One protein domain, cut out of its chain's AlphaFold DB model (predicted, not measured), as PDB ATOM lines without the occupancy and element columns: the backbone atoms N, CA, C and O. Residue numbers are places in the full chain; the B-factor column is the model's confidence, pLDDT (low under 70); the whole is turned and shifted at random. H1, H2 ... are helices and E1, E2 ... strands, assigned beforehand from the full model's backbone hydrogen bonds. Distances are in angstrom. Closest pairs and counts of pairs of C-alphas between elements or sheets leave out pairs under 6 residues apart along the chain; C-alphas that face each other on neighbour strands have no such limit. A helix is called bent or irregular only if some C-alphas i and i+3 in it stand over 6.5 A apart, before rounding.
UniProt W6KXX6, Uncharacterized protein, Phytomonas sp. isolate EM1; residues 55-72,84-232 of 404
ATOM      1  N   ALA A  55     182.559 112.231 136.251       89.50
ATOM      2  CA  ALA A  55     181.583 111.782 137.250       89.50
ATOM      3  C   ALA A  55     181.215 110.286 137.159       89.50
ATOM      4  O   ALA A  55     181.153 109.594 138.175       89.50
ATOM      5  N   LEU A  56     181.018 109.746 135.953       92.94
ATOM      6  CA  LEU A  56     180.710 108.318 135.783       92.94
ATOM      7  C   LEU A  56     181.864 107.410 136.214       92.94
ATOM      8  O   LEU A  56     181.623 106.345 136.784       92.94
ATOM      9  N   ARG A  57     183.112 107.848 136.014       90.69
ATOM     10  CA  ARG A  57     184.308 107.129 136.473       90.69
ATOM     11  C   ARG A  57     184.338 107.017 137.996       90.69
ATOM     12  O   ARG A  57     184.715 105.978 138.528       90.69
ATOM     13  N   TRP A  58     183.883 108.055 138.694       89.69
ATOM     14  CA  TRP A  58     183.747 108.057 140.152       89.69
ATOM     15  C   TRP A  58     182.604 107.165 140.650       89.69
ATOM     16  O   TRP A  58     182.732 106.518 141.691       89.69
ATOM     17  N   LEU A  59     181.495 107.091 139.911       92.38
ATOM     18  CA  LEU A  59     180.371 106.221 140.267       92.38
ATOM     19  C   LEU A  59     180.649 104.745 139.984       92.38
ATOM     20  O   LEU A  59     180.141 103.891 140.708       92.38
ATOM     21  N   LEU A  60     181.453 104.422 138.971       92.75
ATOM     22  CA  LEU A  60     181.647 103.045 138.518       92.75
ATOM     23  C   LEU A  60     182.044 102.075 139.652       92.75
ATOM     24  O   LEU A  60     181.348 101.070 139.824       92.75
ATOM     25  N   PRO A  61     183.042 102.370 140.512       90.94
ATOM     26  CA  PRO A  61     183.381 101.501 141.639       90.94
ATOM     27  C   PRO A  61     182.237 101.296 142.643       90.94
ATOM     28  O   PRO A  61     182.175 100.252 143.294       90.94
ATOM     29  N   VAL A  62     181.333 102.273 142.785       92.56
ATOM     30  CA  VAL A  62     180.171 102.202 143.686       92.56
ATOM     31  C   VAL A  62     179.174 101.163 143.172       92.56
ATOM     32  O   VAL A  62     178.736 100.297 143.931       92.56
ATOM     33  N   TYR A  63     178.866 101.210 141.874       93.62
ATOM     34  CA  TYR A  63     177.942 100.279 141.224       93.62
ATOM     35  C   TYR A  63     178.521  98.867 141.110       93.62
ATOM     36  O   TYR A  63     177.807  97.893 141.343       93.62
ATOM     37  N   GLU A  64     179.816  98.742 140.815       91.94
ATOM     38  CA  GLU A  64     180.493  97.442 140.773       91.94
ATOM     39  C   GLU A  64     180.526  96.767 142.149       91.94
ATOM     40  O   GLU A  64     180.280  95.569 142.264       91.94
ATOM     41  N   LEU A  65     180.789  97.520 143.223       90.50
ATOM     42  CA  LEU A  65     180.787  96.958 144.576       90.50
ATOM     43  C   LEU A  65     179.395  96.587 145.076       90.50
ATOM     44  O   LEU A  65     179.282  95.649 145.860       90.50
ATOM     45  N   ALA A  66     178.363  97.306 144.640       90.25
ATOM     46  CA  ALA A  66     176.975  96.938 144.894       90.25
ATOM     47  C   ALA A  66     176.523  95.717 144.069       90.25
ATOM     48  O   ALA A  66     175.428  95.211 144.288       90.25
ATOM     49  N   GLY A  67     177.341  95.241 143.122       89.00
ATOM     50  CA  GLY A  67     176.974  94.154 142.214       89.00
ATOM     51  C   GLY A  67     175.906  94.555 141.194       89.00
ATOM     52  O   GLY A  67     175.208  93.694 140.674       89.00
ATOM     53  N   TRP A  68     175.742  95.855 140.938       90.88
ATOM     54  CA  TRP A  68     174.760  96.378 139.982       90.88
ATOM     55  C   TRP A  68     175.327  96.462 138.567       90.88
ATOM     56  O   TRP A  68     174.588  96.308 137.601       90.88
ATOM     57  N   ILE A  69     176.637  96.681 138.446       90.81
ATOM     58  CA  ILE A  69     177.374  96.618 137.183       90.81
ATOM     59  C   ILE A  69     178.403  95.496 137.294       90.81
ATOM     60  O   ILE A  69     179.143  95.418 138.276       90.81
ATOM     61  N   THR A  70     178.475  94.638 136.280       83.88
ATOM     62  CA  THR A  70     179.519  93.619 136.185       83.88
ATOM     63  C   THR A  70     180.854  94.266 135.825       83.88
ATOM     64  O   THR A  70     180.937  95.185 134.998       83.88
ATOM     65  N   ARG A  71     181.926  93.798 136.471       77.12
ATOM     66  CA  ARG A  71     183.286  94.118 136.033       77.12
ATOM     67  C   ARG A  71     183.551  93.369 134.733       77.12
ATOM     68  O   ARG A  71     183.232  92.181 134.693       77.12
ATOM     69  N   PRO A  72     184.114  94.023 133.706       67.75
ATOM     70  CA  PRO A  72     184.523  93.307 132.507       67.75
ATOM     71  C   PRO A  72     185.495  92.197 132.914       67.75
ATOM     72  O   PRO A  72     186.414  92.423 133.713       67.75
ATOM     73  N   GLY A  84     185.761 107.724 117.764       57.75
ATOM     74  CA  GLY A  84     186.860 108.228 116.967       57.75
ATOM     75  C   GLY A  84     186.504 109.618 116.458       57.75
ATOM     76  O   GLY A  84     185.425 109.835 115.911       57.75
ATOM     77  N   GLY A  85     187.403 110.573 116.692       72.44
ATOM     78  CA  GLY A  85     187.219 111.976 116.311       72.44
ATOM     79  C   GLY A  85     186.959 112.945 117.468       72.44
ATOM     80  O   GLY A  85     187.028 114.151 117.248       72.44
ATOM     81  N   ILE A  86     186.735 112.475 118.702       81.75
ATOM     82  CA  ILE A  86     186.643 113.365 119.875       81.75
ATOM     83  C   ILE A  86     188.051 113.608 120.462       81.75
ATOM     84  O   ILE A  86     188.691 112.658 120.931       81.75
ATOM     85  N   PRO A  87     188.547 114.863 120.499       84.31
ATOM     86  CA  PRO A  87     189.907 115.172 120.952       84.31
ATOM     87  C   PRO A  87     190.065 115.155 122.482       84.31
ATOM     88  O   PRO A  87     191.182 115.253 122.981       84.31
ATOM     89  N   PHE A  88     188.967 115.014 123.232       86.12
ATOM     90  CA  PHE A  88     188.928 115.080 124.694       86.12
ATOM     91  C   PHE A  88     188.823 113.672 125.317       86.12
ATOM     92  O   PHE A  88     187.769 113.041 125.201       86.12
ATOM     93  N   PRO A  89     189.890 113.139 125.951       87.88
ATOM     94  CA  PRO A  89     189.913 111.762 126.455       87.88
ATOM     95  C   PRO A  89     188.873 111.468 127.542       87.88
ATOM     96  O   PRO A  89     188.269 110.402 127.537       87.88
ATOM     97  N   ASP A  90     188.641 112.425 128.436       86.44
ATOM     98  CA  ASP A  90     187.637 112.364 129.501       86.44
ATOM     99  C   ASP A  90     186.210 112.319 128.943       86.44
ATOM    100  O   ASP A  90     185.394 111.524 129.402       86.44
ATOM    101  N   VAL A  91     185.919 113.103 127.901       87.94
ATOM    102  CA  VAL A  91     184.634 113.046 127.188       87.94
ATOM    103  C   VAL A  91     184.450 111.680 126.526       87.94
ATOM    104  O   VAL A  91     183.384 111.080 126.660       87.94
ATOM    105  N   ARG A  92     185.480 111.147 125.852       89.62
ATOM    106  CA  ARG A  92     185.413 109.801 125.250       89.62
ATOM    107  C   ARG A  92     185.135 108.726 126.294       89.62
ATOM    108  O   ARG A  92     184.262 107.890 126.083       89.62
ATOM    109  N   GLU A  93     185.848 108.766 127.417       89.75
ATOM    110  CA  GLU A  93     185.661 107.826 128.524       89.75
ATOM    111  C   GLU A  93     184.240 107.921 129.098       89.75
ATOM    112  O   GLU A  93     183.571 106.899 129.268       89.75
ATOM    113  N   ALA A  94     183.731 109.136 129.322       90.81
ATOM    114  CA  ALA A  94     182.370 109.365 129.799       90.81
ATOM    115  C   ALA A  94     181.325 108.742 128.862       90.81
ATOM    116  O   ALA A  94     180.417 108.035 129.307       90.81
ATOM    117  N   LEU A  95     181.479 108.968 127.554       89.94
ATOM    118  CA  LEU A  95     180.583 108.434 126.532       89.94
ATOM    119  C   LEU A  95     180.667 106.907 126.421       89.94
ATOM    120  O   LEU A  95     179.634 106.263 126.242       89.94
ATOM    121  N   ALA A  96     181.856 106.323 126.591       90.00
ATOM    122  CA  ALA A  96     182.041 104.874 126.638       90.00
ATOM    123  C   ALA A  96     181.404 104.236 127.890       90.00
ATOM    124  O   ALA A  96     180.933 103.100 127.840       90.00
ATOM    125  N   LEU A  97     181.346 104.964 129.012       92.56
ATOM    126  CA  LEU A  97     180.732 104.487 130.255       92.56
ATOM    127  C   LEU A  97     179.204 104.596 130.264       92.56
ATOM    128  O   LEU A  97     178.556 103.728 130.848       92.56
ATOM    129  N   LEU A  98     178.613 105.616 129.632       92.31
ATOM    130  CA  LEU A  98     177.161 105.863 129.651       92.31
ATOM    131  C   LEU A  98     176.293 104.616 129.374       92.31
ATOM    132  O   LEU A  98     175.352 104.383 130.142       92.31
ATOM    133  N   PRO A  99     176.591 103.768 128.365       91.94
ATOM    134  CA  PRO A  99     175.832 102.542 128.118       91.94
ATOM    135  C   PRO A  99     175.769 101.594 129.322       91.94
ATOM    136  O   PRO A  99     174.713 101.016 129.578       91.94
ATOM    137  N   ARG A 100     176.848 101.484 130.112       91.81
ATOM    138  CA  ARG A 100     176.898 100.626 131.314       91.81
ATOM    139  C   ARG A 100     175.964 101.115 132.421       91.81
ATOM    140  O   ARG A 100     175.535 100.321 133.251       91.81
ATOM    141  N   PHE A 101     175.636 102.407 132.429       93.75
ATOM    142  CA  PHE A 101     174.754 103.014 133.424       93.75
ATOM    143  C   PHE A 101     173.302 103.142 132.966       93.75
ATOM    144  O   PHE A 101     172.445 103.543 133.754       93.75
ATOM    145  N   ARG A 102     173.004 102.806 131.707       90.44
ATOM    146  CA  ARG A 102     171.702 103.052 131.078       90.44
ATOM    147  C   ARG A 102     170.521 102.575 131.923       90.44
ATOM    148  O   ARG A 102     169.565 103.325 132.079       90.44
ATOM    149  N   ALA A 103     170.607 101.367 132.482       90.56
ATOM    150  CA  ALA A 103     169.530 100.744 133.254       90.56
ATOM    151  C   ALA A 103     169.169 101.496 134.550       90.56
ATOM    152  O   ALA A 103     168.124 101.240 135.142       90.56
ATOM    153  N   PHE A 104     170.024 102.413 135.006       94.56
ATOM    154  CA  PHE A 104     169.823 103.154 136.250       94.56
ATOM    155  C   PHE A 104     169.236 104.547 136.038       94.56
ATOM    156  O   PHE A 104     168.856 105.199 137.015       94.56
ATOM    157  N   PHE A 105     169.160 105.000 134.785       93.69
ATOM    158  CA  PHE A 105     168.498 106.240 134.420       93.69
ATOM    159  C   PHE A 105     167.016 105.982 134.136       93.69
ATOM    160  O   PHE A 105     166.672 105.166 133.283       93.69
ATOM    161  N   ASP A 106     166.141 106.721 134.811       91.69
ATOM    162  CA  ASP A 106     164.729 106.829 134.442       91.69
ATOM    163  C   ASP A 106     164.619 107.882 133.336       91.69
ATOM    164  O   ASP A 106     164.722 109.081 133.599       91.69
ATOM    165  N   ILE A 107     164.505 107.428 132.089       87.50
ATOM    166  CA  ILE A 107     164.431 108.284 130.903       87.50
ATOM    167  C   ILE A 107     162.991 108.280 130.413       87.50
ATOM    168  O   ILE A 107     162.465 107.235 130.034       87.50
ATOM    169  N   GLN A 108     162.368 109.455 130.374       80.12
ATOM    170  CA  GLN A 108     160.978 109.597 129.956       80.12
ATOM    171  C   GLN A 108     160.862 110.451 128.693       80.12
ATOM    172  O   GLN A 108     161.567 111.458 128.565       80.12
ATOM    173  N   PRO A 109     159.963 110.084 127.765       75.44
ATOM    174  CA  PRO A 109     159.628 110.942 126.646       75.44
ATOM    175  C   PRO A 109     158.864 112.172 127.151       75.44
ATOM    176  O   PRO A 109     158.046 112.110 128.067       75.44
ATOM    177  N   THR A 110     159.136 113.321 126.558       62.81
ATOM    178  CA  THR A 110     158.521 114.609 126.854       62.81
ATOM    179  C   THR A 110     158.349 115.363 125.549       62.81
ATOM    180  O   THR A 110     159.264 115.456 124.732       62.81
ATOM    181  N   LEU A 111     157.154 115.906 125.346       55.94
ATOM    182  CA  LEU A 111     156.874 116.769 124.210       55.94
ATOM    183  C   LEU A 111     157.321 118.189 124.561       55.94
ATOM    184  O   LEU A 111     156.796 118.789 125.498       55.94
ATOM    185  N   ILE A 112     158.290 118.725 123.820       54.97
ATOM    186  CA  ILE A 112     158.660 120.137 123.935       54.97
ATOM    187  C   ILE A 112     157.752 120.910 122.971       54.97
ATOM    188  O   ILE A 112     157.787 120.609 121.782       54.97
ATOM    189  N   PRO A 113     156.969 121.910 123.424       40.91
ATOM    190  CA  PRO A 113     155.957 122.586 122.598       40.91
ATOM    191  C   PRO A 113     156.457 123.175 121.268       40.91
ATOM    192  O   PRO A 113     155.664 123.437 120.371       40.91
ATOM    193  N   GLN A 114     157.765 123.407 121.147       47.53
ATOM    194  CA  GLN A 114     158.416 123.993 119.971       47.53
ATOM    195  C   GLN A 114     158.901 122.949 118.955       47.53
ATOM    196  O   GLN A 114     159.357 123.319 117.876       47.53
ATOM    197  N   HIS A 115     158.796 121.659 119.276       43.62
ATOM    198  CA  HIS A 115     159.287 120.575 118.441       43.62
ATOM    199  C   HIS A 115     158.212 119.512 118.205       43.62
ATOM    200  O   HIS A 115     157.388 119.216 119.067       43.62
ATOM    201  N   THR A 116     158.230 118.924 117.012       48.84
ATOM    202  CA  THR A 116     157.299 117.863 116.599       48.84
ATOM    203  C   THR A 116     157.714 116.472 117.076       48.84
ATOM    204  O   THR A 116     156.904 115.550 117.032       48.84
ATOM    205  N   GLU A 117     158.959 116.310 117.524       53.59
ATOM    206  CA  GLU A 117     159.515 115.035 117.981       53.59
ATOM    207  C   GLU A 117     159.476 114.904 119.509       53.59
ATOM    208  O   GLU A 117     159.529 115.892 120.245       53.59
ATOM    209  N   LEU A 118     159.385 113.661 119.994       62.16
ATOM    210  CA  LEU A 118     159.473 113.351 121.419       62.16
ATOM    211  C   LEU A 118     160.924 113.469 121.892       62.16
ATOM    212  O   LEU A 118     161.801 112.725 121.450       62.16
ATOM    213  N   TYR A 119     161.158 114.356 122.854       63.97
ATOM    214  CA  TYR A 119     162.450 114.492 123.514       63.97
ATOM    215  C   TYR A 119     162.530 113.525 124.676       63.97
ATOM    216  O   TYR A 119     161.587 113.381 125.442       63.97
ATOM    217  N   HIS A 120     163.673 112.878 124.836       75.62
ATOM    218  CA  HIS A 120     163.914 112.014 125.980       75.62
ATOM    219  C   HIS A 120     164.676 112.806 127.033       75.62
ATOM    220  O   HIS A 120     165.699 113.422 126.730       75.62
ATOM    221  N   ILE A 121     164.159 112.810 128.258       81.19
ATOM    222  CA  ILE A 121     164.736 113.554 129.375       81.19
ATOM    223  C   ILE A 121     164.932 112.627 130.572       81.19
ATOM    224  O   ILE A 121     164.126 111.725 130.811       81.19
ATOM    225  N   VAL A 122     165.995 112.848 131.343       85.19
ATOM    226  CA  VAL A 122     166.276 112.036 132.533       85.19
ATOM    227  C   VAL A 122     165.438 112.548 133.705       85.19
ATOM    228  O   VAL A 122     165.578 113.693 134.127       85.19
ATOM    229  N   GLN A 123     164.546 111.730 134.246       84.50
ATOM    230  CA  GLN A 123     163.742 112.055 135.428       84.50
ATOM    231  C   GLN A 123     164.414 111.625 136.730       84.50
ATOM    232  O   GLN A 123     164.209 112.250 137.779       84.50
ATOM    233  N   GLY A 124     165.254 110.594 136.662       89.25
ATOM    234  CA  GLY A 124     165.924 110.043 137.823       89.25
ATOM    235  C   GLY A 124     167.207 109.296 137.487       89.25
ATOM    236  O   GLY A 124     167.364 108.762 136.394       89.25
ATOM    237  N   LEU A 125     168.102 109.220 138.467       94.88
ATOM    238  CA  LEU A 125     169.224 108.286 138.494       94.88
ATOM    239  C   LEU A 125     169.179 107.519 139.811       94.88
ATOM    240  O   LEU A 125     169.291 108.114 140.886       94.88
ATOM    241  N   THR A 126     169.023 106.204 139.729       94.00
ATOM    242  CA  THR A 126     169.072 105.328 140.900       94.00
ATOM    243  C   THR A 126     170.508 104.899 141.151       94.00
ATOM    244  O   THR A 126     171.135 104.295 140.284       94.00
ATOM    245  N   LEU A 127     171.039 105.208 142.331       93.69
ATOM    246  CA  LEU A 127     172.408 104.886 142.724       93.69
ATOM    247  C   LEU A 127     172.459 104.067 144.019       93.69
ATOM    248  O   LEU A 127     171.654 104.299 144.931       93.69
ATOM    249  N   PRO A 128     173.413 103.129 144.131       92.56
ATOM    250  CA  PRO A 128     173.650 102.428 145.373       92.56
ATOM    251  C   PRO A 128     174.359 103.354 146.360       92.56
ATOM    252  O   PRO A 128     175.286 104.084 146.006       92.56
ATOM    253  N   THR A 129     173.941 103.315 147.624       92.00
ATOM    254  CA  THR A 129     174.589 104.077 148.703       92.00
ATOM    255  C   THR A 129     174.884 103.165 149.891       92.00
ATOM    256  O   THR A 129     174.269 102.099 150.018       92.00
ATOM    257  N   PRO A 130     175.772 103.552 150.824       88.81
ATOM    258  CA  PRO A 130     175.977 102.792 152.057       88.81
ATOM    259  C   PRO A 130     174.700 102.596 152.887       88.81
ATOM    260  O   PRO A 130     174.648 101.693 153.712       88.81
ATOM    261  N   ARG A 131     173.661 103.419 152.692       88.75
ATOM    262  CA  ARG A 131     172.367 103.301 153.387       88.75
ATOM    263  C   ARG A 131     171.312 102.525 152.591       88.75
ATOM    264  O   ARG A 131     170.187 102.397 153.060       88.75
ATOM    265  N   GLY A 132     171.684 102.010 151.423       88.69
ATOM    266  CA  GLY A 132     170.798 101.352 150.471       88.69
ATOM    267  C   GLY A 132     170.509 102.207 149.231       88.69
ATOM    268  O   GLY A 132     171.046 103.313 149.097       88.69
ATOM    269  N   PRO A 133     169.680 101.704 148.308       92.12
ATOM    270  CA  PRO A 133     169.370 102.377 147.052       92.12
ATOM    271  C   PRO A 133     168.759 103.757 147.280       92.12
ATOM    272  O   PRO A 133     167.845 103.922 148.092       92.12
ATOM    273  N   ARG A 134     169.235 104.752 146.536       91.12
ATOM    274  CA  ARG A 134     168.678 106.106 146.523       91.12
ATOM    275  C   ARG A 134     168.411 106.514 145.080       91.12
ATOM    276  O   ARG A 134     169.064 106.028 144.166       91.12
ATOM    277  N   THR A 135     167.473 107.427 144.869       91.94
ATOM    278  CA  THR A 135     167.232 108.014 143.548       91.94
ATOM    279  C   THR A 135     167.472 109.513 143.626       91.94
ATOM    280  O   THR A 135     166.862 110.210 144.441       91.94
ATOM    281  N   ILE A 136     168.383 110.010 142.792       86.75
ATOM    282  CA  ILE A 136     168.507 111.437 142.496       86.75
ATOM    283  C   ILE A 136     167.400 111.775 141.507       86.75
ATOM    284  O   ILE A 136     167.306 111.136 140.466       86.75
ATOM    285  N   THR A 137     166.551 112.744 141.835       85.94
ATOM    286  CA  THR A 137     165.421 113.156 140.991       85.94
ATOM    287  C   THR A 137     165.755 114.412 140.200       85.94
ATOM    288  O   THR A 137     166.611 115.201 140.598       85.94
ATOM    289  N   ARG A 138     165.020 114.659 139.115       80.38
ATOM    290  CA  ARG A 138     165.129 115.889 138.321       80.38
ATOM    291  C   ARG A 138     165.052 117.165 139.156       80.38
ATOM    292  O   ARG A 138     165.917 118.017 139.019       80.38
ATOM    293  N   ALA A 139     164.119 117.245 140.107       71.75
ATOM    294  CA  ALA A 139     164.001 118.396 141.009       71.75
ATOM    295  C   ALA A 139     165.291 118.682 141.807       71.75
ATOM    296  O   ALA A 139     165.587 119.826 142.136       71.75
ATOM    297  N   LYS A 140     166.083 117.648 142.111       74.81
ATOM    298  CA  LYS A 140     167.377 117.800 142.787       74.81
ATOM    299  C   LYS A 140     168.466 118.333 141.846       74.81
ATOM    300  O   LYS A 140     169.336 119.062 142.307       74.81
ATOM    301  N   VAL A 141     168.409 117.971 140.564       72.25
ATOM    302  CA  VAL A 141     169.366 118.361 139.505       72.25
ATOM    303  C   VAL A 141     169.037 119.725 138.878       72.25
ATOM    304  O   VAL A 141     169.904 120.368 138.285       72.25
ATOM    305  N   GLU A 142     167.781 120.158 138.976       66.06
ATOM    306  CA  GLU A 142     167.288 121.460 138.503       66.06
ATOM    307  C   GLU A 142     167.140 122.496 139.629       66.06
ATOM    308  O   GLU A 142     166.860 123.660 139.344       66.06
ATOM    309  N   GLY A 143     167.370 122.103 140.887       52.06
ATOM    310  CA  GLY A 143     167.310 122.983 142.052       52.06
ATOM    311  C   GLY A 143     165.916 123.563 142.334       52.06
ATOM    312  O   GLY A 143     164.977 123.450 141.552       52.06
ATOM    313  N   ASP A 144     165.764 124.211 143.491       41.16
ATOM    314  CA  ASP A 144     164.545 124.956 143.815       41.16
ATOM    315  C   ASP A 144     164.612 126.307 143.077       41.16
ATOM    316  O   ASP A 144     165.407 127.177 143.442       41.16
ATOM    317  N   HIS A 145     163.800 126.511 142.034       41.00
ATOM    318  CA  HIS A 145     163.838 127.697 141.146       41.00
ATOM    319  C   HIS A 145     163.523 129.046 141.841       41.00
ATOM    320  O   HIS A 145     163.307 130.063 141.186       41.00
ATOM    321  N   ARG A 146     163.414 129.058 143.173       35.19
ATOM    322  CA  ARG A 146     162.995 130.193 144.007       35.19
ATOM    323  C   ARG A 146     164.137 130.920 144.706       35.19
ATOM    324  O   ARG A 146     163.888 131.957 145.315       35.19
ATOM    325  N   ALA A 147     165.359 130.403 144.657       33.69
ATOM    326  CA  ALA A 147     166.486 131.059 145.301       33.69
ATOM    327  C   ALA A 147     167.106 132.106 144.369       33.69
ATOM    328  O   ALA A 147     167.741 131.782 143.365       33.69
ATOM    329  N   GLN A 148     166.869 133.370 144.705       34.50
ATOM    330  CA  GLN A 148     167.470 134.523 144.049       34.50
ATOM    331  C   GLN A 148     168.903 134.689 144.566       34.50
ATOM    332  O   GLN A 148     169.096 134.927 145.755       34.50
ATOM    333  N   TYR A 149     169.894 134.573 143.683       32.97
ATOM    334  CA  TYR A 149     171.259 135.010 143.964       32.97
ATOM    335  C   TYR A 149     171.451 136.380 143.311       32.97
ATOM    336  O   TYR A 149     171.312 136.521 142.096       32.97
ATOM    337  N   THR A 150     171.713 137.411 144.112       32.19
ATOM    338  CA  THR A 150     172.078 138.745 143.618       32.19
ATOM    339  C   THR A 150     173.592 138.834 143.503       32.19
ATOM    340  O   THR A 150     174.285 138.774 144.516       32.19
ATOM    341  N   ASN A 151     174.100 138.983 142.280       33.69
ATOM    342  CA  ASN A 151     175.511 139.255 142.026       33.69
ATOM    343  C   ASN A 151     175.801 140.755 142.289       33.69
ATOM    344  O   ASN A 151     175.141 141.596 141.675       33.69
ATOM    345  N   PRO A 152     176.725 141.132 143.195       34.72
ATOM    346  CA  PRO A 152     176.931 142.531 143.588       34.72
ATOM    347  C   PRO A 152     177.684 143.395 142.557       34.72
ATOM    348  O   PRO A 152     177.744 144.610 142.735       34.72
ATOM    349  N   HIS A 153     178.234 142.815 141.483       40.97
ATOM    350  CA  HIS A 153     179.092 143.549 140.534       40.97
ATOM    351  C   HIS A 153     178.585 143.627 139.090       40.97
ATOM    352  O   HIS A 153     179.185 144.318 138.272       40.97
ATOM    353  N   GLN A 154     177.462 142.992 138.765       37.69
ATOM    354  CA  GLN A 154     176.834 143.110 137.451       37.69
ATOM    355  C   GLN A 154     175.328 143.241 137.638       37.69
ATOM    356  O   GLN A 154     174.708 142.428 138.323       37.69
ATOM    357  N   GLY A 155     174.740 144.283 137.052       35.09
ATOM    358  CA  GLY A 155     173.297 144.480 137.065       35.09
ATOM    359  C   GLY A 155     172.564 143.213 136.618       35.09
ATOM    360  O   GLY A 155     172.762 142.744 135.505       35.09
ATOM    361  N   LEU A 156     171.739 142.676 137.522       35.06
ATOM    362  CA  LEU A 156     170.684 141.677 137.310       35.06
ATOM    363  C   LEU A 156     170.995 140.569 136.283       35.06
ATOM    364  O   LEU A 156     170.306 140.429 135.274       35.06
ATOM    365  N   SER A 157     171.957 139.700 136.599       35.22
ATOM    366  CA  SER A 157     171.961 138.322 136.095       35.22
ATOM    367  C   SER A 157     171.477 137.379 137.200       35.22
ATOM    368  O   SER A 157     172.148 137.129 138.201       35.22
ATOM    369  N   THR A 158     170.247 136.887 137.052       35.69
ATOM    370  CA  THR A 158     169.631 135.928 137.977       35.69
ATOM    371  C   THR A 158     170.233 134.546 137.728       35.69
ATOM    372  O   THR A 158     169.688 133.751 136.968       35.69
ATOM    373  N   ILE A 159     171.380 134.246 138.336       38.19
ATOM    374  CA  ILE A 159     171.908 132.879 138.367       38.19
ATOM    375  C   ILE A 159     171.226 132.184 139.544       38.19
ATOM    376  O   ILE A 159     171.592 132.364 140.704       38.19
ATOM    377  N   THR A 160     170.156 131.445 139.253       34.06
ATOM    378  CA  THR A 160     169.523 130.549 140.223       34.06
ATOM    379  C   THR A 160     170.562 129.540 140.699       34.06
ATOM    380  O   THR A 160     171.208 128.937 139.855       34.06
ATOM    381  N   ASN A 161     170.717 129.419 142.024       35.06
ATOM    382  CA  ASN A 161     171.576 128.521 142.815       35.06
ATOM    383  C   ASN A 161     172.502 127.515 142.101       35.06
ATOM    384  O   ASN A 161     172.131 126.846 141.150       35.06
ATOM    385  N   SER A 162     173.635 127.231 142.744       39.62
ATOM    386  CA  SER A 162     174.685 126.246 142.409       39.62
ATOM    387  C   SER A 162     174.266 124.785 142.107       39.62
ATOM    388  O   SER A 162     175.127 123.940 141.875       39.62
ATOM    389  N   THR A 163     172.971 124.465 142.087       38.47
ATOM    390  CA  THR A 163     172.395 123.177 141.653       38.47
ATOM    391  C   THR A 163     171.213 123.319 140.689       38.47
ATOM    392  O   THR A 163     170.655 122.310 140.268       38.47
ATOM    393  N   ALA A 164     170.816 124.538 140.317       39.47
ATOM    394  CA  ALA A 164     169.756 124.798 139.355       39.47
ATOM    395  C   ALA A 164     170.313 124.823 137.935       39.47
ATOM    396  O   ALA A 164     170.348 125.852 137.268       39.47
ATOM    397  N   CYS A 165     170.830 123.677 137.495       39.47
ATOM    398  CA  CYS A 165     171.762 123.699 136.377       39.47
ATOM    399  C   CYS A 165     171.090 123.867 135.010       39.47
ATOM    400  O   CYS A 165     171.796 124.215 134.076       39.47
ATOM    401  N   PHE A 166     169.789 123.611 134.833       45.62
ATOM    402  CA  PHE A 166     169.134 123.793 133.531       45.62
ATOM    403  C   PHE A 166     167.646 124.052 133.684       45.62
ATOM    404  O   PHE A 166     166.948 123.318 134.380       45.62
ATOM    405  N   SER A 167     167.158 125.027 132.930       38.78
ATOM    406  CA  SER A 167     165.750 125.154 132.606       38.78
ATOM    407  C   SER A 167     165.605 124.951 131.103       38.78
ATOM    408  O   SER A 167     166.326 125.562 130.321       38.78
ATOM    409  N   LEU A 168     164.649 124.112 130.695       39.94
ATOM    410  CA  LEU A 168     164.260 123.926 129.289       39.94
ATOM    411  C   LEU A 168     163.668 125.204 128.659       39.94
ATOM    412  O   LEU A 168     163.277 125.199 127.494       39.94
ATOM    413  N   LEU A 169     163.576 126.298 129.423       37.50
ATOM    414  CA  LEU A 169     163.115 127.589 128.945       37.50
ATOM    415  C   LEU A 169     164.194 128.289 128.096       37.50
ATOM    416  O   LEU A 169     165.383 128.260 128.436       37.50
ATOM    417  N   PRO A 170     163.794 128.992 127.022       33.66
ATOM    418  CA  PRO A 170     164.700 129.830 126.243       33.66
ATOM    419  C   PRO A 170     165.511 130.782 127.142       33.66
ATOM    420  O   PRO A 170     164.969 131.394 128.064       33.66
ATOM    421  N   GLY A 171     166.820 130.893 126.895       36.31
ATOM    422  CA  GLY A 171     167.718 131.815 127.611       36.31
ATOM    423  C   GLY A 171     168.287 131.321 128.948       36.31
ATOM    424  O   GLY A 171     169.072 132.038 129.556       36.31
ATOM    425  N   HIS A 172     167.955 130.106 129.400       39.28
ATOM    426  CA  HIS A 172     168.419 129.565 130.690       39.28
ATOM    427  C   HIS A 172     169.458 128.428 130.555       39.28
ATOM    428  O   HIS A 172     169.832 127.802 131.543       39.28
ATOM    429  N   ASN A 173     169.959 128.179 129.338       42.91
ATOM    430  CA  ASN A 173     170.878 127.076 129.002       42.91
ATOM    431  C   ASN A 173     172.373 127.464 129.016       42.91
ATOM    432  O   ASN A 173     173.215 126.709 128.535       42.91
ATOM    433  N   HIS A 174     172.725 128.637 129.549       49.28
ATOM    434  CA  HIS A 174     174.105 129.147 129.536       49.28
ATOM    435  C   HIS A 174     175.006 128.553 130.631       49.28
ATOM    436  O   HIS A 174     176.208 128.802 130.636       49.28
ATOM    437  N   PHE A 175     174.453 127.756 131.549       52.09
ATOM    438  CA  PHE A 175     175.158 127.330 132.756       52.09
ATOM    439  C   PHE A 175     176.300 126.344 132.487       52.09
ATOM    440  O   PHE A 175     177.386 126.549 133.010       52.09
ATOM    441  N   LEU A 176     176.129 125.316 131.640       57.31
ATOM    442  CA  LEU A 176     177.236 124.375 131.386       57.31
ATOM    443  C   LEU A 176     178.467 125.042 130.779       57.31
ATOM    444  O   LEU A 176     179.572 124.605 131.065       57.31
ATOM    445  N   VAL A 177     178.288 126.097 129.981       57.56
ATOM    446  CA  VAL A 177     179.402 126.845 129.375       57.56
ATOM    447  C   VAL A 177     180.249 127.550 130.444       57.56
ATOM    448  O   VAL A 177     181.419 127.825 130.205       57.56
ATOM    449  N   HIS A 178     179.687 127.798 131.632       57.84
ATOM    450  CA  HIS A 178     180.435 128.319 132.776       57.84
ATOM    451  C   HIS A 178     181.360 127.256 133.399       57.84
ATOM    452  O   HIS A 178     182.417 127.601 133.923       57.84
ATOM    453  N   TYR A 179     180.982 125.974 133.366       58.56
ATOM    454  CA  TYR A 179     181.721 124.901 134.050       58.56
ATOM    455  C   TYR A 179     182.555 124.032 133.108       58.56
ATOM    456  O   TYR A 179     183.512 123.409 133.550       58.56
ATOM    457  N   GLU A 180     182.207 123.976 131.823       70.69
ATOM    458  CA  GLU A 180     182.877 123.146 130.826       70.69
ATOM    459  C   GLU A 180     183.058 123.905 129.501       70.69
ATOM    460  O   GLU A 180     182.127 124.567 129.024       70.69
ATOM    461  N   PRO A 181     184.223 123.771 128.839       72.81
ATOM    462  CA  PRO A 181     184.461 124.365 127.531       72.81
ATOM    463  C   PRO A 181     183.409 123.953 126.499       72.81
ATOM    464  O   PRO A 181     183.115 122.769 126.311       72.81
ATOM    465  N   ARG A 182     182.918 124.928 125.727       69.75
ATOM    466  CA  ARG A 182     181.928 124.715 124.658       69.75
ATOM    467  C   ARG A 182     182.329 123.617 123.668       69.75
ATOM    468  O   ARG A 182     181.470 122.860 123.227       69.75
ATOM    469  N   ALA A 183     183.618 123.518 123.344       73.19
ATOM    470  CA  ALA A 183     184.137 122.490 122.447       73.19
ATOM    471  C   ALA A 183     183.897 121.066 122.983       73.19
ATOM    472  O   ALA A 183     183.591 120.175 122.200       73.19
ATOM    473  N   ARG A 184     183.970 120.861 124.306       79.31
ATOM    474  CA  ARG A 184     183.689 119.567 124.948       79.31
ATOM    475  C   ARG A 184     182.201 119.256 124.949       79.31
ATOM    476  O   ARG A 184     181.797 118.152 124.605       79.31
ATOM    477  N   LEU A 185     181.384 120.251 125.293       80.56
ATOM    478  CA  LEU A 185     179.925 120.124 125.314       80.56
ATOM    479  C   LEU A 185     179.357 119.787 123.930       80.56
ATOM    480  O   LEU A 185     178.430 118.990 123.825       80.56
ATOM    481  N   GLY A 186     179.945 120.356 122.871       75.00
ATOM    482  CA  GLY A 186     179.565 120.090 121.483       75.00
ATOM    483  C   GLY A 186     179.815 118.652 121.013       75.00
ATOM    484  O   GLY A 186     179.291 118.265 119.973       75.00
ATOM    485  N   CYS A 187     180.571 117.845 121.764       79.12
ATOM    486  CA  CYS A 187     180.798 116.432 121.454       79.12
ATOM    487  C   CYS A 187     179.673 115.503 121.942       79.12
ATOM    488  O   CYS A 187     179.725 114.301 121.682       79.12
ATOM    489  N   CYS A 188     178.685 116.019 122.677       79.62
ATOM    490  CA  CYS A 188     177.642 115.215 123.305       79.62
ATOM    491  C   CYS A 188     176.248 115.629 122.829       79.62
ATOM    492  O   CYS A 188     175.948 116.805 122.637       79.62
ATOM    493  N   THR A 189     175.351 114.650 122.713       80.44
ATOM    494  CA  THR A 189     173.917 114.922 122.580       80.44
ATOM    495  C   THR A 189     173.364 115.457 123.898       80.44
ATOM    496  O   THR A 189     173.921 115.223 124.972       80.44
ATOM    497  N   TYR A 190     172.210 116.116 123.849       75.62
ATOM    498  CA  TYR A 190     171.582 116.599 125.075       75.62
ATOM    499  C   TYR A 190     171.249 115.502 126.071       75.62
ATOM    500  O   TYR A 190     171.481 115.698 127.256       75.62
ATOM    501  N   LEU A 191     170.746 114.351 125.619       81.00
ATOM    502  CA  LEU A 191     170.434 113.261 126.540       81.00
ATOM    503  C   LEU A 191     171.697 112.788 127.272       81.00
ATOM    504  O   LEU A 191     171.649 112.566 128.477       81.00
ATOM    505  N   GLN A 192     172.832 112.706 126.569       86.25
ATOM    506  CA  GLN A 192     174.118 112.359 127.179       86.25
ATOM    507  C   GLN A 192     174.550 113.417 128.198       86.25
ATOM    508  O   GLN A 192     174.922 113.067 129.315       86.25
ATOM    509  N   LEU A 193     174.442 114.706 127.861       85.81
ATOM    510  CA  LEU A 193     174.716 115.787 128.811       85.81
ATOM    511  C   LEU A 193     173.784 115.708 130.028       85.81
ATOM    512  O   LEU A 193     174.242 115.852 131.158       85.81
ATOM    513  N   ASP A 194     172.500 115.418 129.827       82.94
ATOM    514  CA  ASP A 194     171.513 115.297 130.899       82.94
ATOM    515  C   ASP A 194     171.834 114.115 131.831       82.94
ATOM    516  O   ASP A 194     171.852 114.266 133.052       82.94
ATOM    517  N   GLN A 195     172.217 112.964 131.277       89.81
ATOM    518  CA  GLN A 195     172.701 111.811 132.045       89.81
ATOM    519  C   GLN A 195     173.971 112.135 132.847       89.81
ATOM    520  O   GLN A 195     174.048 111.816 134.038       89.81
ATOM    521  N   LEU A 196     174.949 112.802 132.226       90.12
ATOM    522  CA  LEU A 196     176.200 113.190 132.884       90.12
ATOM    523  C   LEU A 196     175.964 114.166 134.040       90.12
ATOM    524  O   LEU A 196     176.626 114.067 135.071       90.12
ATOM    525  N   ARG A 197     174.968 115.052 133.943       84.62
ATOM    526  CA  ARG A 197     174.594 115.926 135.067       84.62
ATOM    527  C   ARG A 197     174.068 115.147 136.255       84.62
ATOM    528  O   ARG A 197     174.458 115.426 137.385       84.62
ATOM    529  N   PHE A 198     173.166 114.195 136.017       89.50
ATOM    530  CA  PHE A 198     172.650 113.345 137.086       89.50
ATOM    531  C   PHE A 198     173.791 112.581 137.758       89.50
ATOM    532  O   PHE A 198     173.833 112.515 138.986       89.50
ATOM    533  N   ALA A 199     174.744 112.075 136.969       92.00
ATOM    534  CA  ALA A 199     175.946 111.433 137.489       92.00
ATOM    535  C   ALA A 199     176.798 112.394 138.333       92.00
ATOM    536  O   ALA A 199     177.213 112.046 139.436       92.00
ATOM    537  N   TRP A 200     177.016 113.624 137.864       88.19
ATOM    538  CA  TRP A 200     177.779 114.628 138.601       88.19
ATOM    539  C   TRP A 200     177.116 114.995 139.936       88.19
ATOM    540  O   TRP A 200     177.764 114.934 140.980       88.19
ATOM    541  N   VAL A 201     175.806 115.269 139.946       84.31
ATOM    542  CA  VAL A 201     175.050 115.546 141.183       84.31
ATOM    543  C   VAL A 201     175.095 114.350 142.139       84.31
ATOM    544  O   VAL A 201     175.265 114.534 143.344       84.31
ATOM    545  N   ALA A 202     174.991 113.126 141.617       89.25
ATOM    546  CA  ALA A 202     175.135 111.903 142.401       89.25
ATOM    547  C   ALA A 202     176.498 111.825 143.109       89.25
ATOM    548  O   ALA A 202     176.544 111.572 144.314       89.25
ATOM    549  N   VAL A 203     177.600 112.094 142.402       86.19
ATOM    550  CA  VAL A 203     178.947 112.114 142.997       86.19
ATOM    551  C   VAL A 203     179.057 113.203 144.064       86.19
ATOM    552  O   VAL A 203     179.523 112.924 145.170       86.19
ATOM    553  N   ARG A 204     178.568 114.420 143.784       81.94
ATOM    554  CA  ARG A 204     178.589 115.527 144.755       81.94
ATOM    555  C   ARG A 204     177.812 115.192 146.031       81.94
ATOM    556  O   ARG A 204     178.286 115.506 147.118       81.94
ATOM    557  N   GLU A 205     176.673 114.507 145.930       82.75
ATOM    558  CA  GLU A 205     175.915 114.049 147.106       82.75
ATOM    559  C   GLU A 205     176.690 113.005 147.923       82.75
ATOM    560  O   GLU A 205     176.763 113.117 149.146       82.75
ATOM    561  N   LEU A 206     177.322 112.024 147.272       84.31
ATOM    562  CA  LEU A 206     178.120 111.001 147.960       84.31
ATOM    563  C   LEU A 206     179.342 111.598 148.683       84.31
ATOM    564  O   LEU A 206     179.731 111.117 149.751       84.31
ATOM    565  N   ILE A 207     179.929 112.658 148.124       79.69
ATOM    566  CA  ILE A 207     181.032 113.404 148.744       79.69
ATOM    567  C   ILE A 207     180.535 114.239 149.918       79.69
ATOM    568  O   ILE A 207     181.143 114.203 150.988       79.69
ATOM    569  N   ALA A 208     179.410 114.941 149.754       76.88
ATOM    570  CA  ALA A 208     178.800 115.732 150.820       76.88
ATOM    571  C   ALA A 208     178.412 114.869 152.034       76.88
ATOM    572  O   ALA A 208     178.525 115.312 153.176       76.88
ATOM    573  N   GLU A 209     178.028 113.607 151.816       72.62
ATOM    574  CA  GLU A 209     177.785 112.642 152.894       72.62
ATOM    575  C   GLU A 209     179.061 112.273 153.686       72.62
ATOM    576  O   GLU A 209     178.960 111.723 154.787       72.62
ATOM    577  N   GLY A 210     180.256 112.572 153.159       64.81
ATOM    578  CA  GLY A 210     181.548 112.518 153.857       64.81
ATOM    579  C   GLY A 210     182.029 111.124 154.270       64.81
ATOM    580  O   GLY A 210     183.013 111.007 154.997       64.81
ATOM    581  N   LYS A 211     181.324 110.065 153.856       72.69
ATOM    582  CA  LYS A 211     181.572 108.674 154.283       72.69
ATOM    583  C   LYS A 211     181.887 107.722 153.136       72.69
ATOM    584  O   LYS A 211     182.305 106.593 153.389       72.69
ATOM    585  N   VAL A 212     181.669 108.149 151.894       79.88
ATOM    586  CA  VAL A 212     181.743 107.277 150.716       79.88
ATOM    587  C   VAL A 212     183.151 107.266 150.138       79.88
ATOM    588  O   VAL A 212     183.756 106.199 150.031       79.88
ATOM    589  N   PHE A 213     183.689 108.450 149.854       81.75
ATOM    590  CA  PHE A 213     185.023 108.642 149.298       81.75
ATOM    591  C   PHE A 213     185.990 109.192 150.349       81.75
ATOM    592  O   PHE A 213     185.611 109.952 151.244       81.75
ATOM    593  N   HIS A 214     187.248 108.796 150.244       75.69
ATOM    594  CA  HIS A 214     188.361 109.414 150.939       75.69
ATOM    595  C   HIS A 214     188.655 110.779 150.302       75.69
ATOM    596  O   HIS A 214     188.807 110.886 149.091       75.69
ATOM    597  N   ARG A 215     188.779 111.816 151.137       64.94
ATOM    598  CA  ARG A 215     189.000 113.212 150.711       64.94
ATOM    599  C   ARG A 215     190.370 113.507 150.077       64.94
ATOM    600  O   ARG A 215     190.624 114.651 149.763       64.94
ATOM    601  N   ARG A 216     191.296 112.541 150.026       61.81
ATOM    602  CA  ARG A 216     192.685 112.776 149.569       61.81
ATOM    603  C   ARG A 216     193.036 112.062 148.269       61.81
ATOM    604  O   ARG A 216     193.921 112.509 147.559       61.81
ATOM    605  N   ASP A 217     192.412 110.922 148.003       67.56
ATOM    606  CA  ASP A 217     192.736 110.043 146.874       67.56
ATOM    607  C   ASP A 217     191.489 109.626 146.076       67.56
ATOM    608  O   ASP A 217     191.594 108.854 145.124       67.56
ATOM    609  N   GLY A 218     190.296 110.087 146.474       68.88
ATOM    610  CA  GLY A 218     189.033 109.733 145.827       68.88
ATOM    611  C   GLY A 218     188.630 108.264 145.965       68.88
ATOM    612  O   GLY A 218     187.636 107.826 145.384       68.88
ATOM    613  N   GLY A 219     189.378 107.471 146.737       80.06
ATOM    614  CA  GLY A 219     189.127 106.047 146.911       80.06
ATOM    615  C   GLY A 219     187.902 105.779 147.785       80.06
ATOM    616  O   GLY A 219     187.592 106.530 148.705       80.06
ATOM    617  N   LEU A 220     187.200 104.665 147.555       84.12
ATOM    618  CA  LEU A 220     186.092 104.270 148.434       84.12
ATOM    619  C   LEU A 220     186.582 103.837 149.816       84.12
ATOM    620  O   LEU A 220     187.436 102.943 149.912       84.12
ATOM    621  N   THR A 221     185.963 104.385 150.866       85.88
ATOM    622  CA  THR A 221     186.293 104.059 152.261       85.88
ATOM    623  C   THR A 221     185.982 102.600 152.602       85.88
ATOM    624  O   THR A 221     185.077 101.983 152.036       85.88
ATOM    625  N   GLY A 222     186.696 102.026 153.576       85.25
ATOM    626  CA  GLY A 222     186.454 100.646 154.024       85.25
ATOM    627  C   GLY A 222     185.014 100.399 154.504       85.25
ATOM    628  O   GLY A 222     184.428  99.359 154.195       85.25
ATOM    629  N   PHE A 223     184.414 101.378 155.191       84.69
ATOM    630  CA  PHE A 223     183.012 101.318 155.615       84.69
ATOM    631  C   PHE A 223     182.056 101.346 154.423       84.69
ATOM    632  O   PHE A 223     181.163 100.502 154.345       84.69
ATOM    633  N   ALA A 224     182.287 102.242 153.456       87.00
ATOM    634  CA  ALA A 224     181.481 102.315 152.245       87.00
ATOM    635  C   ALA A 224     181.521 100.997 151.464       87.00
ATOM    636  O   ALA A 224     180.471 100.488 151.092       87.00
ATOM    637  N   ARG A 225     182.699 100.381 151.292       89.56
ATOM    638  CA  ARG A 225     182.835  99.090 150.592       89.56
ATOM    639  C   ARG A 225     182.007  97.976 151.239       89.56
ATOM    640  O   ARG A 225     181.364  97.203 150.532       89.56
ATOM    641  N   ARG A 226     182.036  97.881 152.573       89.25
ATOM    642  CA  ARG A 226     181.271  96.875 153.328       89.25
ATOM    643  C   ARG A 226     179.769  97.120 153.213       89.25
ATOM    644  O   ARG A 226     179.015  96.190 152.940       89.25
ATOM    645  N   ASP A 227     179.348  98.359 153.435       89.25
ATOM    646  CA  ASP A 227     177.935  98.705 153.537       89.25
ATOM    647  C   ASP A 227     177.263  98.735 152.153       89.25
ATOM    648  O   ASP A 227     176.123  98.295 152.028       89.25
ATOM    649  N   LEU A 228     177.986  99.128 151.094       91.06
ATOM    650  CA  LEU A 228     177.512  99.039 149.707       91.06
ATOM    651  C   LEU A 228     177.169  97.597 149.316       91.06
ATOM    652  O   LEU A 228     176.080  97.364 148.800       91.06
ATOM    653  N   ARG A 229     178.041  96.631 149.639       88.94
ATOM    654  CA  ARG A 229     177.796  95.197 149.394       88.94
ATOM    655  C   ARG A 229     176.621  94.648 150.197       88.94
ATOM    656  O   ARG A 229     175.911  93.768 149.729       88.94
ATOM    657  N   LYS A 230     176.453  95.121 151.432       89.56
ATOM    658  CA  LYS A 230     175.448  94.589 152.358       89.56
ATOM    659  C   LYS A 230     174.047  95.134 152.085       89.56
ATOM    660  O   LYS A 230     173.077  94.393 152.206       89.56
ATOM    661  N   ASN A 231     173.940  96.422 151.768       89.69
ATOM    662  CA  ASN A 231     172.670  97.150 151.812       89.69
ATOM    663  C   ASN A 231     172.038  97.376 150.430       89.69
ATOM    664  O   ASN A 231     170.946  97.934 150.358       89.69
ATOM    665  N   ASN A 232     172.693  96.956 149.345       88.62
ATOM    666  CA  ASN A 232     172.192  97.114 147.979       88.62
ATOM    667  C   ASN A 232     172.029  95.735 147.333       88.62
ATOM    668  O   ASN A 232     172.920  95.304 146.605       88.62
TER     669      ASN A 232
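Overview. This is residues 55 to 72 and 84 to 232 of the 404 residues of an uncharacterized protein of Phytomonas sp. isolate EM1 (UniProt W6KXX6). One long helix, H6, runs through the middle of the domain, and a small sheet of three antiparallel strands, E1, E2 and E3, covers one side of it, its strands running along the helix. H1 and H2 cross H6 at steep angles, H7 packs on H1 at one end of the domain, and at the other end a long loop, residues 143 to 174, leads to the short helices H4 and H5. The printed part has 167 residues with seven named helices and three named strands, in the order H1 H2 E1 E2 E3 H3 H4 H5 H6 H7. The sheet order is E1 - E2 - E3, and the class is mixed, helices and strands. The whole is compact, with a radius of gyration of the C-alphas of 17.3 A and spans of 49 by 39 by 31 A.

Arrangement. H1, residues 55 to 65, touches H2, residues 89 to 104, at a steep tilt of 46 degrees, the same way; the closest C-alphas are those of Leu 56 and Ala 94, 6.3 A apart. H2 touches H1 with residues 94 to 98 alone; it has a kink of 42 degrees near residue 98, and with residues 98 to 104 it only grazes the sheet. E1, residues 105 to 111, E2, residues 118 to 127, and E3, residues 134 to 137, form a meander, each strand the antiparallel neighbour of the one before. In the hairpin E1 and E2, N 110 and O 119 are within hydrogen-bond range at 2.7 A; in the hairpin E2 and E3, N 127 and O 134 are at 2.8 A. H3, residues 138 to 142, stands at the sheet's level, at a height over the sheet of 2.5 A. H4, residues 175 to 179, and H5, residues 182 to 185, are close but not clearly touching, with the C-alphas of Val 177 and Leu 185 closest at 7.9 A. H6, residues 190 to 208, is on one face of the sheet, giving two layers, a helix over a sheet. Its height over the sheet is 9.5 A; it lies over E1, E2 and E3 and runs along the strands, at 21 degrees to E2 on the local plane. The closest C-alphas of E2 and H6 are those of Leu 125 and Phe 198, 6.3 A apart. With residues 196 to 203 alone, H6 touches H1 at a steep tilt of 66 degrees; the C-alphas of Ala 55 and Trp 200 come closest, at 4.9 A. H6 and H2 touch, about perpendicular at 85 degrees, with Leu 98 and Gln 192 closest at 7.6 A between C-alphas. H3 and H6 only just touch, with 3 pairs of C-alphas within 8 A, the closest those of Val 141 and Phe 198 at 6.5 A. H7, residues 222 to 231, touches H1 at a steep tilt of 65 degrees, with the C-alphas of Leu 65 and Arg 229 closest at 5.9 A. Every O i to N i+4 pair is within hydrogen-bond range in H3, H6 and H7; in H1 it is 5 of 7, in H2 7 of 12, in H4 0 of 1 beside 2 of 2 O i to N i+3 pairs, and H5 is too short for such a pair.

Along the chain. H1 begins at C-alpha 55, (181.583, 111.782, 137.250), and is 16.6 A long; it is irregular, but only just, with C-alphas 58 and 61 6.7 A apart. H2 is 24.0 A long and irregular, with C-alphas 100 and 103 7.6 A apart. E1 is 18.7 A long and E2 26.3 A. H6, 26.8 A long, begins at C-alpha 190, (171.582, 116.599, 125.075). H7, 14.4 A long, ends at C-alpha 231, (172.670, 97.150, 151.812).

Size, cuts and confidence. The C-alphas farthest apart are those of Pro 72 and Gly 155, 52.6 A. Residues 73 to 83 are not printed, and C-alphas 72 and 84 are 21.7 A apart across the cut. The links H3 to H4 and H6 to H7 are long. The mean pLDDT of the printed part is 72.8; 56 residues are under 70, among them 110 to 119 and 142 to 179.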